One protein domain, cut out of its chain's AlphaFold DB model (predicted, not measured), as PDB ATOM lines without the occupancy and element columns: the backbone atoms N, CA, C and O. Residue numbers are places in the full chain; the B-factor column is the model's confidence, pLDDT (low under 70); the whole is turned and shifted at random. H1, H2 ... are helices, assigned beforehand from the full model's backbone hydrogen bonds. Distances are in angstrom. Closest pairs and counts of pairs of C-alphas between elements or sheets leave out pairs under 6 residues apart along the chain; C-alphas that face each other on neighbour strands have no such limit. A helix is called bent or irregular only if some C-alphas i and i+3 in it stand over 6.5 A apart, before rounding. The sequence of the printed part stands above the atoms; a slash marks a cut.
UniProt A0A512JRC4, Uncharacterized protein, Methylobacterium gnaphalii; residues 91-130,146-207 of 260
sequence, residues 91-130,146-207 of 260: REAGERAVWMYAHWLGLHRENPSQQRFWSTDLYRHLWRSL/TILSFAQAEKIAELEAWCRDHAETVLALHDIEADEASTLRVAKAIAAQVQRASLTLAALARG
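What this domain is: This is residues 91 to 130 and 146 to 207 of the 260 residues of an uncharacterized protein of Methylobacterium gnaphalii (UniProt A0A512JRC4). A long helix, H4, makes the backbone of a flat body: H1 packs along it side by side, running the same way, and a second long helix, H3, crosses the first half of H4 at 66 degrees. Beyond that crossing, the short helix H2 packs on residues 156 to 160 of H3, reached from H1 by a long unnamed stretch. The printed part has 102 residues with four named helices, in the order H1, H2, H3, H4, and no named strand; the class is all helix. The whole is compact, with a radius of gyration of the C-alphas of 14.1 A, and spans 43 by 36 by 18 A.

How they stand to each other: H4, residues 180 to 205, and H1, residues 91 to 108, touch, with the C-alphas of Val 186 and Ala 93 the closest at 4.7 A. They run the same way at a steep tilt of 36 degrees, only just steep. H1 is irregular, with C-alphas 96 and 99 7.1 A apart, and has a kink of 30 degrees near residue 99. H3, residues 150 to 173, touches H4 with residues 160 to 171 alone, and H4 touches it with residues 183 to 191 alone. Their closest C-alphas, those of Cys 163 and Ala 187, are 4.9 A apart, and the helices run opposite ways at a steep tilt of 66 degrees. H1 and H3 are close but not clearly touching, the C-alphas of Arg 96 and Val 170 being the closest at 7.8 A. H2, residues 123 to 126, touches residues 156 to 160 of H3 alone, with the C-alphas of Leu 126 and Ile 156 closest at 5.5 A. H2 is close to H4 but not clearly touching, the closest C-alphas being those of Tyr 123 and Gln 195 at 7.2 A. H1 and H2 are apart. Every O i to N i+4 pair is within hydrogen-bond range in H3 and H4, against 9 of 14 in H1, while H2 is too short for such a pair.

Where its parts are: H4 is 36.8 A from first to last C-alpha, from C-alpha 180 at (13.299, -18.535, 33.104) to C-alpha 205 at (-16.807, -17.127, 12.074). H3 is 34.8 A long and begins with C-alpha 150 at (8.551, -30.569, 9.683). H1 is 26.6 A long and begins with C-alpha 91 at (-2.479, -17.571, 38.895). H2 has 4 residues and is 5.0 A long.

The domain as a whole: The two C-alphas farthest apart, those of Glu 177 and Gly 207, are 43.8 A from each other. Residues 131 to 145 are cut out, in the link from H2 to H3, and C-alphas 130 and 146 are 8.0 A apart across the cut. The link from H1 to H2, residues 109 to 122, is long, and that from H3 to H4 is short. The mean pLDDT of the printed part is 83.6, with residues 129 to 130, 146 to 148 and 177 under 70.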
ATOM      1  N   ARG A  91      -1.404 -18.546  38.744       80.50
ATOM      2  CA  ARG A  91      -2.479 -17.571  38.895       80.50
ATOM      3  C   ARG A  91      -2.027 -16.164  38.506       80.50
ATOM      4  O   ARG A  91      -2.683 -15.541  37.679       80.50
ATOM      5  N   GLU A  92      -0.914 -15.685  39.054       83.56
ATOM      6  CA  GLU A  92      -0.383 -14.349  38.737       83.56
ATOM      7  C   GLU A  92       0.036 -14.241  37.267       83.56
ATOM      8  O   GLU A  92      -0.194 -13.215  36.627       83.56
ATOM      9  N   ALA A  93       0.616 -15.306  36.703       85.69
ATOM     10  CA  ALA A  93       0.915 -15.381  35.277       85.69
ATOM     11  C   ALA A  93      -0.366 -15.290  34.430       85.69
ATOM     12  O   ALA A  93      -0.401 -14.569  33.432       85.69
ATOM     13  N   GLY A  94      -1.432 -15.973  34.859       83.12
ATOM     14  CA  GLY A  94      -2.761 -15.894  34.263       83.12
ATOM     15  C   GLY A  94      -3.324 -14.478  34.275       83.12
ATOM     16  O   GLY A  94      -3.703 -13.981  33.219       83.12
ATOM     17  N   GLU A  95      -3.323 -13.822  35.439       86.12
ATOM     18  CA  GLU A  95      -3.796 -12.443  35.635       86.12
ATOM     19  C   GLU A  95      -3.053 -11.457  34.721       86.12
ATOM     20  O   GLU A  95      -3.678 -10.631  34.051       86.12
ATOM     21  N   ARG A  96      -1.731 -11.609  34.596       82.81
ATOM     22  CA  ARG A  96      -0.893 -10.792  33.701       82.81
ATOM     23  C   ARG A  96      -1.134 -11.060  32.221       82.81
ATOM     24  O   ARG A  96      -0.885 -10.178  31.410       82.81
ATOM     25  N   ALA A  97      -1.617 -12.243  31.857       88.19
ATOM     26  CA  ALA A  97      -1.924 -12.594  30.474       88.19
ATOM     27  C   ALA A  97      -3.360 -12.225  30.054       88.19
ATOM     28  O   ALA A  97      -3.654 -12.247  28.860       88.19
ATOM     29  N   VAL A  98      -4.262 -11.876  30.986       88.19
ATOM     30  CA  VAL A  98      -5.695 -11.643  30.691       88.19
ATOM     31  C   VAL A  98      -5.906 -10.599  29.595       88.19
ATOM     32  O   VAL A  98      -6.772 -10.781  28.739       88.19
ATOM     33  N   TRP A  99      -5.108  -9.528  29.576       87.69
ATOM     34  CA  TRP A  99      -5.241  -8.462  28.575       87.69
ATOM     35  C   TRP A  99      -5.067  -8.977  27.138       87.69
ATOM     36  O   TRP A  99      -5.704  -8.455  26.221       87.69
ATOM     37  N   MET A 100      -4.268 -10.034  26.948       87.38
ATOM     38  CA  MET A 100      -4.000 -10.619  25.637       87.38
ATOM     39  C   MET A 100      -5.274 -11.162  24.992       87.38
ATOM     40  O   MET A 100      -5.451 -11.032  23.787       87.38
ATOM     41  N   TYR A 101      -6.200 -11.715  25.782       85.38
ATOM     42  CA  TYR A 101      -7.481 -12.203  25.270       85.38
ATOM     43  C   TYR A 101      -8.291 -11.076  24.616       85.38
ATOM     44  O   TYR A 101      -8.724 -11.197  23.471       85.38
ATOM     45  N   ALA A 102      -8.455  -9.957  25.329       86.06
ATOM     46  CA  ALA A 102      -9.206  -8.806  24.833       86.06
ATOM     47  C   ALA A 102      -8.514  -8.155  23.626       86.06
ATOM     48  O   ALA A 102      -9.177  -7.808  22.648       86.06
ATOM     49  N   HIS A 103      -7.184  -8.035  23.673       87.31
ATOM     50  CA  HIS A 103      -6.391  -7.510  22.567       87.31
ATOM     51  C   HIS A 103      -6.528  -8.376  21.305       87.31
ATOM     52  O   HIS A 103      -6.847  -7.859  20.236       87.31
ATOM     53  N   TRP A 104      -6.373  -9.696  21.441       87.50
ATOM     54  CA  TRP A 104      -6.454 -10.646  20.328       87.50
ATOM     55  C   TRP A 104      -7.836 -10.678  19.678       87.50
ATOM     56  O   TRP A 104      -7.951 -10.696  18.452       87.50
ATOM     57  N   LEU A 105      -8.898 -10.632  20.489       86.56
ATOM     58  CA  LEU A 105     -10.259 -10.494  19.978       86.56
ATOM     59  C   LEU A 105     -10.447  -9.174  19.233       86.56
ATOM     60  O   LEU A 105     -11.018  -9.175  18.148       86.56
ATOM     61  N   GLY A 106      -9.950  -8.064  19.784       85.94
ATOM     62  CA  GLY A 106     -10.053  -6.746  19.161       85.94
ATOM     63  C   GLY A 106      -9.429  -6.687  17.765       85.94
ATOM     64  O   GLY A 106     -10.019  -6.096  16.865       85.94
ATOM     65  N   LEU A 107      -8.290  -7.355  17.559       85.69
ATOM     66  CA  LEU A 107      -7.604  -7.404  16.262       85.69
ATOM     67  C   LEU A 107      -8.420  -8.094  15.160       85.69
ATOM     68  O   LEU A 107      -8.293  -7.740  13.989       85.69
ATOM     69  N   HIS A 108      -9.247  -9.077  15.518       83.12
ATOM     70  CA  HIS A 108      -9.922  -9.952  14.554       83.12
ATOM     71  C   HIS A 108     -11.453  -9.920  14.646       83.12
ATOM     72  O   HIS A 108     -12.116 -10.685  13.954       83.12
ATOM     73  N   ARG A 109     -12.030  -9.031  15.463       77.94
ATOM     74  CA  ARG A 109     -13.479  -8.961  15.713       77.94
ATOM     75  C   ARG A 109     -14.300  -8.746  14.443       77.94
ATOM     76  O   ARG A 109     -15.308  -9.416  14.256       77.94
ATOM     77  N   GLU A 110     -13.854  -7.833  13.585       79.38
ATOM     78  CA  GLU A 110     -14.558  -7.483  12.344       79.38
ATOM     79  C   GLU A 110     -14.426  -8.574  11.276       79.38
ATOM     80  O   GLU A 110     -15.333  -8.788  10.479       79.38
ATOM     81  N   ASN A 111     -13.293  -9.283  11.259       83.69
ATOM     82  CA  ASN A 111     -12.986 -10.312  10.269       83.69
ATOM     83  C   ASN A 111     -12.327 -11.529  10.942       83.69
ATOM     84  O   ASN A 111     -11.112 -11.722  10.818       83.69
ATOM     85  N   PRO A 112     -13.104 -12.383  11.633       80.06
ATOM     86  CA  PRO A 112     -12.548 -13.489  12.413       80.06
ATOM     87  C   PRO A 112     -11.819 -14.527  11.546       80.06
ATOM     88  O   PRO A 112     -10.859 -15.145  11.994       80.06
ATOM     89  N   SER A 113     -12.202 -14.670  10.272       79.06
ATOM     90  CA  SER A 113     -11.561 -15.577   9.309       79.06
ATOM     91  C   SER A 113     -10.153 -15.152   8.868       79.06
ATOM     92  O   SER A 113      -9.425 -15.955   8.283       79.06
ATOM     93  N   GLN A 114      -9.738 -13.909   9.137       80.00
ATOM     94  CA  GLN A 114      -8.386 -13.428   8.819       80.00
ATOM     95  C   GLN A 114      -7.339 -13.877   9.845       80.00
ATOM     96  O   GLN A 114      -6.136 -13.769   9.594       80.00
ATOM     97  N   GLN A 115      -7.774 -14.415  10.984       81.88
ATOM     98  CA  GLN A 115      -6.903 -14.969  12.008       81.88
ATOM     99  C   GLN A 115      -6.259 -16.269  11.480       81.88
ATOM    100  O   GLN A 115      -6.820 -17.354  11.562       81.88
ATOM    101  N   ARG A 116      -5.075 -16.147  10.866       81.75
ATOM    102  CA  ARG A 116      -4.306 -17.276  10.291       81.75
ATOM    103  C   ARG A 116      -3.023 -17.597  11.050       81.75
ATOM    104  O   ARG A 116      -2.377 -18.600  10.766       81.75
ATOM    105  N   PHE A 117      -2.626 -16.717  11.967       84.50
ATOM    106  CA  PHE A 117      -1.355 -16.828  12.674       84.50
ATOM    107  C   PHE A 117      -1.363 -17.960  13.709       84.50
ATOM    108  O   PHE A 117      -0.421 -18.749  13.765       84.50
ATOM    109  N   TRP A 118      -2.436 -18.050  14.497       86.19
ATOM    110  CA  TRP A 118      -2.570 -19.011  15.587       86.19
ATOM    111  C   TRP A 118      -3.418 -20.205  15.154       86.19
ATOM    112  O   TRP A 118      -4.621 -20.065  14.941       86.19
ATOM    113  N   SER A 119      -2.795 -21.376  15.044       85.06
ATOM    114  CA  SER A 119      -3.481 -22.623  14.695       85.06
ATOM    115  C   SER A 119      -3.956 -23.339  15.958       85.06
ATOM    116  O   SER A 119      -3.143 -23.881  16.711       85.06
ATOM    117  N   THR A 120      -5.271 -23.406  16.167       85.94
ATOM    118  CA  THR A 120      -5.874 -23.993  17.378       85.94
ATOM    119  C   THR A 120      -5.525 -25.467  17.590       85.94
ATOM    120  O   THR A 120      -5.473 -25.915  18.736       85.94
ATOM    121  N   ASP A 121      -5.242 -26.208  16.515       84.50
ATOM    122  CA  ASP A 121      -4.874 -27.630  16.563       84.50
ATOM    123  C   ASP A 121      -3.432 -27.862  17.034       84.50
ATOM    124  O   ASP A 121      -3.126 -28.888  17.645       84.50
ATOM    125  N   LEU A 122      -2.535 -26.901  16.781       82.69
ATOM    126  CA  LEU A 122      -1.116 -27.008  17.137       82.69
ATOM    127  C   LEU A 122      -0.859 -26.672  18.608       82.69
ATOM    128  O   LEU A 122       0.145 -27.113  19.167       82.69
ATOM    129  N   TYR A 123      -1.789 -25.981  19.272       82.00
ATOM    130  CA  TYR A 123      -1.664 -25.613  20.683       82.00
ATOM    131  C   TYR A 123      -1.388 -26.813  21.601       82.00
ATOM    132  O   TYR A 123      -0.532 -26.737  22.483       82.00
ATOM    133  N   ARG A 124      -2.033 -27.967  21.361       80.50
ATOM    134  CA  ARG A 124      -1.820 -29.191  22.165       80.50
ATOM    135  C   ARG A 124      -0.380 -29.715  22.109       80.50
ATOM    136  O   ARG A 124       0.012 -30.535  22.940       80.50
ATOM    137  N   HIS A 125       0.357 -29.318  21.078       81.12
ATOM    138  CA  HIS A 125       1.721 -29.740  20.812       81.12
ATOM    139  C   HIS A 125       2.745 -28.679  21.222       81.12
ATOM    140  O   HIS A 125       3.904 -29.031  21.385       81.12
ATOM    141  N   LEU A 126       2.315 -27.433  21.450       80.75
ATOM    142  CA  LEU A 126       3.192 -26.289  21.700       80.75
ATOM    143  C   LEU A 126       4.103 -26.492  22.914       80.75
ATOM    144  O   LEU A 126       5.303 -26.286  22.846       80.75
ATOM    145  N   TRP A 127       3.527 -26.948  24.025       80.88
ATOM    146  CA  TRP A 127       4.250 -27.133  25.287       80.88
ATOM    147  C   TRP A 127       4.608 -28.589  25.574       80.88
ATOM    148  O   TRP A 127       5.118 -28.907  26.651       80.88
ATOM    149  N   ARG A 128       4.294 -29.500  24.647       78.38
ATOM    150  CA  ARG A 128       4.650 -30.907  24.790       78.38
ATOM    151  C   ARG A 128       6.072 -31.051  24.284       78.38
ATOM    152  O   ARG A 128       6.357 -30.655  23.160       78.38
ATOM    153  N   SER A 129       6.950 -31.643  25.093       60.66
ATOM    154  CA  SER A 129       8.276 -32.017  24.609       60.66
ATOM    155  C   SER A 129       8.089 -32.823  23.323       60.66
ATOM    156  O   SER A 129       7.447 -33.877  23.346       60.66
ATOM    157  N   LEU A 130       8.612 -32.310  22.207       57.69
ATOM    158  CA  LEU A 130       8.672 -32.970  20.897       57.69
ATOM    159  C   LEU A 130       9.618 -34.190  20.932       57.69
ATOM    160  O   LEU A 130      10.280 -34.511  19.949       57.69
ATOM    161  N   THR A 146       8.306 -39.272  14.477       55.59
ATOM    162  CA  THR A 146       7.857 -37.882  14.584       55.59
ATOM    163  C   THR A 146       6.353 -37.839  14.331       55.59
ATOM    164  O   THR A 146       5.887 -38.206  13.256       55.59
ATOM    165  N   ILE A 147       5.578 -37.426  15.336       63.44
ATOM    166  CA  ILE A 147       4.107 -37.327  15.248       63.44
ATOM    167  C   ILE A 147       3.683 -36.138  14.362       63.44
ATOM    168  O   ILE A 147       2.567 -36.103  13.856       63.44
ATOM    169  N   LEU A 148       4.581 -35.169  14.166       68.75
ATOM    170  CA  LEU A 148       4.336 -33.908  13.471       68.75
ATOM    171  C   LEU A 148       5.183 -33.808  12.201       68.75
ATOM    172  O   LEU A 148       6.312 -34.303  12.159       68.75
ATOM    173  N   SER A 149       4.652 -33.137  11.179       78.69
ATOM    174  CA  SER A 149       5.431 -32.778   9.994       78.69
ATOM    175  C   SER A 149       6.470 -31.703  10.331       78.69
ATOM    176  O   SER A 149       6.317 -30.951  11.294       78.69
ATOM    177  N   PHE A 150       7.517 -31.594   9.511       75.75
ATOM    178  CA  PHE A 150       8.551 -30.569   9.683       75.75
ATOM    179  C   PHE A 150       7.959 -29.148   9.733       75.75
ATOM    180  O   PHE A 150       8.259 -28.391  10.647       75.75
ATOM    181  N   ALA A 151       7.031 -28.830   8.822       79.38
ATOM    182  CA  ALA A 151       6.357 -27.531   8.788       79.38
ATOM    183  C   ALA A 151       5.517 -27.256  10.052       79.38
ATOM    184  O   ALA A 151       5.435 -26.123  10.516       79.38
ATOM    185  N   GLN A 152       4.898 -28.289  10.637       80.00
ATOM    186  CA  GLN A 152       4.167 -28.148  11.899       80.00
ATOM    187  C   GLN A 152       5.115 -27.908  13.077       80.00
ATOM    188  O   GLN A 152       4.798 -27.099  13.944       80.00
ATOM    189  N   ALA A 153       6.267 -28.583  13.107       80.12
ATOM    190  CA  ALA A 153       7.282 -28.382  14.137       80.12
ATOM    191  C   ALA A 153       7.889 -26.971  14.072       80.12
ATOM    192  O   ALA A 153       8.013 -26.315  15.103       80.12
ATOM    193  N   GLU A 154       8.189 -26.478  12.867       82.69
ATOM    194  CA  GLU A 154       8.654 -25.106  12.649       82.69
ATOM    195  C   GLU A 154       7.609 -24.086  13.111       82.69
ATOM    196  O   GLU A 154       7.927 -23.168  13.867       82.69
ATOM    197  N   LYS A 155       6.333 -24.299  12.758       84.69
ATOM    198  CA  LYS A 155       5.251 -23.416  13.201       84.69
ATOM    199  C   LYS A 155       5.077 -23.420  14.720       84.69
ATOM    200  O   LYS A 155       4.809 -22.378  15.307       84.69
ATOM    201  N   ILE A 156       5.228 -24.575  15.367       85.25
ATOM    202  CA  ILE A 156       5.188 -24.680  16.830       85.25
ATOM    203  C   ILE A 156       6.327 -23.878  17.465       85.25
ATOM    204  O   ILE A 156       6.069 -23.125  18.401       85.25
ATOM    205  N   ALA A 157       7.548 -23.988  16.938       83.50
ATOM    206  CA  ALA A 157       8.692 -23.229  17.438       83.50
ATOM    207  C   ALA A 157       8.502 -21.712  17.258       83.50
ATOM    208  O   ALA A 157       8.805 -20.948  18.171       83.50
ATOM    209  N   GLU A 158       7.944 -21.276  16.122       87.25
ATOM    210  CA  GLU A 158       7.597 -19.870  15.875       87.25
ATOM    211  C   GLU A 158       6.584 -19.354  16.911       87.25
ATOM    212  O   GLU A 158       6.777 -18.295  17.509       87.25
ATOM    213  N   LEU A 159       5.523 -20.124  17.162       89.12
ATOM    214  CA  LEU A 159       4.492 -19.774  18.139       89.12
ATOM    215  C   LEU A 159       5.033 -19.768  19.579       89.12
ATOM    216  O   LEU A 159       4.658 -18.897  20.365       89.12
ATOM    217  N   GLU A 160       5.921 -20.703  19.932       89.31
ATOM    218  CA  GLU A 160       6.576 -20.740  21.245       89.31
ATOM    219  C   GLU A 160       7.477 -19.517  21.447       89.31
ATOM    220  O   GLU A 160       7.372 -18.837  22.472       89.31
ATOM    221  N   ALA A 161       8.324 -19.209  20.461       88.00
ATOM    222  CA  ALA A 161       9.211 -18.053  20.495       88.00
ATOM    223  C   ALA A 161       8.416 -16.748  20.619       88.00
ATOM    224  O   ALA A 161       8.732 -15.916  21.466       88.00
ATOM    225  N   TRP A 162       7.331 -16.612  19.851       92.06
ATOM    226  CA  TRP A 162       6.437 -15.458  19.930       92.06
ATOM    227  C   TRP A 162       5.818 -15.294  21.328       92.06
ATOM    228  O   TRP A 162       5.797 -14.187  21.868       92.06
ATOM    229  N   CYS A 163       5.367 -16.391  21.953       89.62
ATOM    230  CA  CYS A 163       4.826 -16.350  23.316       89.62
ATOM    231  C   CYS A 163       5.892 -15.967  24.353       89.62
ATOM    232  O   CYS A 163       5.578 -15.263  25.314       89.62
ATOM    233  N   ARG A 164       7.133 -16.435  24.179       89.31
ATOM    234  CA  ARG A 164       8.254 -16.119  25.075       89.31
ATOM    235  C   ARG A 164       8.651 -14.646  24.980       89.31
ATOM    236  O   ARG A 164       8.751 -13.999  26.013       89.31
ATOM    237  N   ASP A 165       8.767 -14.112  23.769       89.75
ATOM    238  CA  ASP A 165       9.080 -12.698  23.519       89.75
ATOM    239  C   ASP A 165       8.023 -11.754  24.128       89.75
ATOM    240  O   ASP A 165       8.336 -10.780  24.820       89.75
ATOM    241  N   HIS A 166       6.739 -12.106  23.988       87.25
ATOM    242  CA  HIS A 166       5.656 -11.357  24.631       87.25
ATOM    243  C   HIS A 166       5.691 -11.477  26.159       87.25
ATOM    244  O   HIS A 166       5.398 -10.503  26.855       87.25
ATOM    245  N   ALA A 167       6.059 -12.641  26.701       88.31
ATOM    246  CA  ALA A 167       6.211 -12.822  28.140       88.31
ATOM    247  C   ALA A 167       7.349 -11.963  28.703       88.31
ATOM    248  O   ALA A 167       7.152 -11.290  29.713       88.31
ATOM    249  N   GLU A 168       8.501 -11.934  28.035       87.81
ATOM    250  CA  GLU A 168       9.640 -11.089  28.408       87.81
ATOM    251  C   GLU A 168       9.270  -9.606  28.363       87.81
ATOM    252  O   GLU A 168       9.537  -8.880  29.319       87.81
ATOM    253  N   THR A 169       8.557  -9.173  27.321       86.19
ATOM    254  CA  THR A 169       8.064  -7.794  27.207       86.19
ATOM    255  C   THR A 169       7.131  -7.427  28.364       86.19
ATOM    256  O   THR A 169       7.296  -6.377  28.985       86.19
ATOM    257  N   VAL A 170       6.167  -8.290  28.701       84.81
ATOM    258  CA  VAL A 170       5.246  -8.059  29.828       84.81
ATOM    259  C   VAL A 170       6.010  -7.990  31.151       84.81
ATOM    260  O   VAL A 170       5.741  -7.118  31.973       84.81
ATOM    261  N   LEU A 171       6.980  -8.876  31.366       85.12
ATOM    262  CA  LEU A 171       7.781  -8.897  32.591       85.12
ATOM    263  C   LEU A 171       8.675  -7.659  32.716       85.12
ATOM    264  O   LEU A 171       8.728  -7.061  33.792       85.12
ATOM    265  N   ALA A 172       9.283  -7.221  31.611       84.69
ATOM    266  CA  ALA A 172      10.079  -6.000  31.546       84.69
ATOM    267  C   ALA A 172       9.239  -4.745  31.832       84.69
ATOM    268  O   ALA A 172       9.666  -3.878  32.589       84.69
ATOM    269  N   LEU A 173       8.016  -4.663  31.293       79.19
ATOM    270  CA  LEU A 173       7.098  -3.545  31.553       79.19
ATOM    271  C   LEU A 173       6.674  -3.441  33.024       79.19
ATOM    272  O   LEU A 173       6.334  -2.355  33.490       79.19
ATOM    273  N   HIS A 174       6.679  -4.557  33.752       74.81
ATOM    274  CA  HIS A 174       6.325  -4.606  35.167       74.81
ATOM    275  C   HIS A 174       7.534  -4.519  36.116       74.81
ATOM    276  O   HIS A 174       7.323  -4.604  37.325       74.81
ATOM    277  N   ASP A 175       8.751  -4.329  35.589       74.31
ATOM    278  CA  ASP A 175      10.015  -4.228  36.341       74.31
ATOM    279  C   ASP A 175      10.277  -5.441  37.259       74.31
ATOM    280  O   ASP A 175      10.720  -5.318  38.400       74.31
ATOM    281  N   ILE A 176       9.948  -6.646  36.772       74.81
ATOM    282  CA  ILE A 176      10.129  -7.900  37.516       74.81
ATOM    283  C   ILE A 176      11.353  -8.630  36.972       74.81
ATOM    284  O   ILE A 176      11.346  -9.099  35.834       74.81
ATOM    285  N   GLU A 177      12.372  -8.805  37.815       68.56
ATOM    286  CA  GLU A 177      13.448  -9.768  37.569       68.56
ATOM    287  C   GLU A 177      12.875 -11.187  37.708       68.56
ATOM    288  O   GLU A 177      12.784 -11.752  38.796       68.56
ATOM    289  N   ALA A 178      12.391 -11.731  36.594       72.69
ATOM    290  CA  ALA A 178      11.757 -13.037  36.534       72.69
ATOM    291  C   ALA A 178      12.743 -14.114  36.063       72.69
ATOM    292  O   ALA A 178      13.433 -13.945  35.059       72.69
ATOM    293  N   ASP A 179      12.760 -15.255  36.757       80.88
ATOM    294  CA  ASP A 179      13.494 -16.441  36.309       80.88
ATOM    295  C   ASP A 179      12.935 -17.001  34.997       80.88
ATOM    296  O   ASP A 179      11.752 -16.844  34.684       80.88
ATOM    297  N   GLU A 180      13.732 -17.819  34.309       82.00
ATOM    298  CA  GLU A 180      13.299 -18.535  33.104       82.00
ATOM    299  C   GLU A 180      12.022 -19.374  33.326       82.00
ATOM    300  O   GLU A 180      11.146 -19.435  32.463       82.00
ATOM    301  N   ALA A 181      11.852 -19.960  34.517       82.75
ATOM    302  CA  ALA A 181      10.633 -20.684  34.875       82.75
ATOM    303  C   ALA A 181       9.397 -19.765  34.956       82.75
ATOM    304  O   ALA A 181       8.296 -20.168  34.579       82.75
ATOM    305  N   SER A 182       9.568 -18.535  35.440       83.56
ATOM    306  CA  SER A 182       8.508 -17.524  35.515       83.56
ATOM    307  C   SER A 182       8.143 -17.006  34.126       83.56
ATOM    308  O   SER A 182       6.956 -16.946  33.799       83.56
ATOM    309  N   THR A 183       9.138 -16.749  33.274       87.06
ATOM    310  CA  THR A 183       8.933 -16.403  31.859       87.06
ATOM    311  C   THR A 183       8.149 -17.491  31.133       87.06
ATOM    312  O   THR A 183       7.165 -17.197  30.456       87.06
ATOM    313  N   LEU A 184       8.499 -18.765  31.346       88.81
ATOM    314  CA  LEU A 184       7.776 -19.891  30.756       88.81
ATOM    315  C   LEU A 184       6.307 -19.948  31.213       88.81
ATOM    316  O   LEU A 184       5.424 -20.239  30.406       88.81
ATOM    317  N   ARG A 185       6.015 -19.682  32.494       88.88
ATOM    318  CA  ARG A 185       4.630 -19.669  33.004       88.88
ATOM    319  C   ARG A 185       3.804 -18.553  32.376       88.88
ATOM    320  O   ARG A 185       2.671 -18.804  31.973       88.88
ATOM    321  N   VAL A 186       4.373 -17.355  32.245       89.81
ATOM    322  CA  VAL A 186       3.707 -16.232  31.570       89.81
ATOM    323  C   VAL A 186       3.501 -16.542  30.088       89.81
ATOM    324  O   VAL A 186       2.395 -16.360  29.587       89.81
ATOM    325  N   ALA A 187       4.496 -17.111  29.403       91.56
ATOM    326  CA  ALA A 187       4.369 -17.518  28.003       91.56
ATOM    327  C   ALA A 187       3.249 -18.559  27.803       91.56
ATOM    328  O   ALA A 187       2.428 -18.431  26.895       91.56
ATOM    329  N   LYS A 188       3.151 -19.552  28.697       90.94
ATOM    330  CA  LYS A 188       2.054 -20.535  28.717       90.94
ATOM    331  C   LYS A 188       0.693 -19.887  28.953       90.94
ATOM    332  O   LYS A 188      -0.274 -20.249  28.282       90.94
ATOM    333  N   ALA A 189       0.612 -18.933  29.876       92.44
ATOM    334  CA  ALA A 189      -0.617 -18.199  30.151       92.44
ATOM    335  C   ALA A 189      -1.057 -17.355  28.942       92.44
ATOM    336  O   ALA A 189      -2.226 -17.405  28.563       92.44
ATOM    337  N   ILE A 190      -0.124 -16.659  28.283       91.19
ATOM    338  CA  ILE A 190      -0.364 -15.919  27.035       91.19
ATOM    339  C   ILE A 190      -0.901 -16.864  25.958       91.19
ATOM    340  O   ILE A 190      -1.967 -16.607  25.397       91.19
ATOM    341  N   ALA A 191      -0.234 -17.999  25.734       91.19
ATOM    342  CA  ALA A 191      -0.676 -19.010  24.779       91.19
ATOM    343  C   ALA A 191      -2.100 -19.515  25.071       91.19
ATOM    344  O   ALA A 191      -2.908 -19.659  24.156       91.19
ATOM    345  N   ALA A 192      -2.442 -19.747  26.343       90.50
ATOM    346  CA  ALA A 192      -3.783 -20.174  26.736       90.50
ATOM    347  C   ALA A 192      -4.852 -19.101  26.450       90.50
ATOM    348  O   ALA A 192      -5.949 -19.430  25.991       90.50
ATOM    349  N   GLN A 193      -4.540 -17.821  26.677       92.12
ATOM    350  CA  GLN A 193      -5.458 -16.714  26.387       92.12
ATOM    351  C   GLN A 193      -5.657 -16.517  24.880       92.12
ATOM    352  O   GLN A 193      -6.795 -16.375  24.428       92.12
ATOM    353  N   VAL A 194      -4.582 -16.592  24.089       90.88
ATOM    354  CA  VAL A 194      -4.652 -16.524  22.618       90.88
ATOM    355  C   VAL A 194      -5.415 -17.721  22.049       90.88
ATOM    356  O   VAL A 194      -6.245 -17.550  21.154       90.88
ATOM    357  N   GLN A 195      -5.218 -18.922  22.604       92.62
ATOM    358  CA  GLN A 195      -5.998 -20.105  22.242       92.62
ATOM    359  C   GLN A 195      -7.487 -19.885  22.501       92.62
ATOM    360  O   GLN A 195      -8.308 -20.146  21.623       92.62
ATOM    361  N   ARG A 196      -7.848 -19.389  23.690       89.50
ATOM    362  CA  ARG A 196      -9.243 -19.104  24.039       89.50
ATOM    363  C   ARG A 196      -9.855 -18.079  23.086       89.50
ATOM    364  O   ARG A 196     -10.943 -18.315  22.576       89.50
ATOM    365  N   ALA A 197      -9.146 -16.983  22.817       88.94
ATOM    366  CA  ALA A 197      -9.598 -15.949  21.892       88.94
ATOM    367  C   ALA A 197      -9.781 -16.500  20.470       88.94
ATOM    368  O   ALA A 197     -10.802 -16.247  19.839       88.94
ATOM    369  N   SER A 198      -8.838 -17.309  19.986       89.12
ATOM    370  CA  SER A 198      -8.902 -17.905  18.645       89.12
ATOM    371  C   SER A 198     -10.059 -18.900  18.507       89.12
ATOM    372  O   SER A 198     -10.734 -18.916  17.482       89.12
ATOM    373  N   LEU A 199     -10.359 -19.679  19.551       89.44
ATOM    374  CA  LEU A 199     -11.542 -20.546  19.571       89.44
ATOM    375  C   LEU A 199     -12.848 -19.740  19.548       89.44
ATOM    376  O   LEU A 199     -13.768 -20.110  18.818       89.44
ATOM    377  N   THR A 200     -12.920 -18.630  20.290       88.06
ATOM    378  CA  THR A 200     -14.066 -17.709  20.238       88.06
ATOM    379  C   THR A 200     -14.232 -17.116  18.835       88.06
ATOM    380  O   THR A 200     -15.327 -17.161  18.286       88.06
ATOM    381  N   LEU A 201     -13.154 -16.641  18.201       87.06
ATOM    382  CA  LEU A 201     -13.197 -16.126  16.825       87.06
ATOM    383  C   LEU A 201     -13.647 -17.199  15.828       87.06
ATOM    384  O   LEU A 201     -14.461 -16.917  14.953       87.06
ATOM    385  N   ALA A 202     -13.173 -18.437  15.978       86.88
ATOM    386  CA  ALA A 202     -13.597 -19.548  15.135       86.88
ATOM    387  C   ALA A 202     -15.095 -19.868  15.297       86.88
ATOM    388  O   ALA A 202     -15.745 -20.222  14.315       86.88
ATOM    389  N   ALA A 203     -15.649 -19.735  16.506       85.69
ATOM    390  CA  ALA A 203     -17.085 -19.875  16.755       85.69
ATOM    391  C   ALA A 203     -17.887 -18.733  16.105       85.69
ATOM    392  O   ALA A 203     -18.842 -18.991  15.371       85.69
ATOM    393  N   LEU A 204     -17.433 -17.485  16.265       84.12
ATOM    394  CA  LEU A 204     -18.045 -16.314  15.629       84.12
ATOM    395  C   LEU A 204     -18.018 -16.407  14.098       84.12
ATOM    396  O   LEU A 204     -19.011 -16.103  13.443       84.12
ATOM    397  N   ALA A 205     -16.920 -16.899  13.515       84.50
ATOM    398  CA  ALA A 205     -16.807 -17.127  12.074       84.50
ATOM    399  C   ALA A 205     -17.815 -18.166  11.548       84.50
ATOM    400  O   ALA A 205     -18.196 -18.108  10.381       84.50
ATOM    401  N   ARG A 206     -18.257 -19.107  12.396       84.94
ATOM    402  CA  ARG A 206     -19.319 -20.079  12.079       84.94
ATOM    403  C   ARG A 206     -20.732 -19.547  12.346       84.94
ATOM    404  O   ARG A 206     -21.694 -20.244  12.039       84.94
ATOM    405  N   GLY A 207     -20.866 -18.333  12.889       80.94
ATOM    406  CA  GLY A 207     -22.148 -17.728  13.250       80.94
ATOM    407  C   GLY A 207     -22.719 -18.209  14.589       80.94
ATOM    408  O   GLY A 207     -23.907 -18.017  14.843       80.94
TER     409      GLY A 207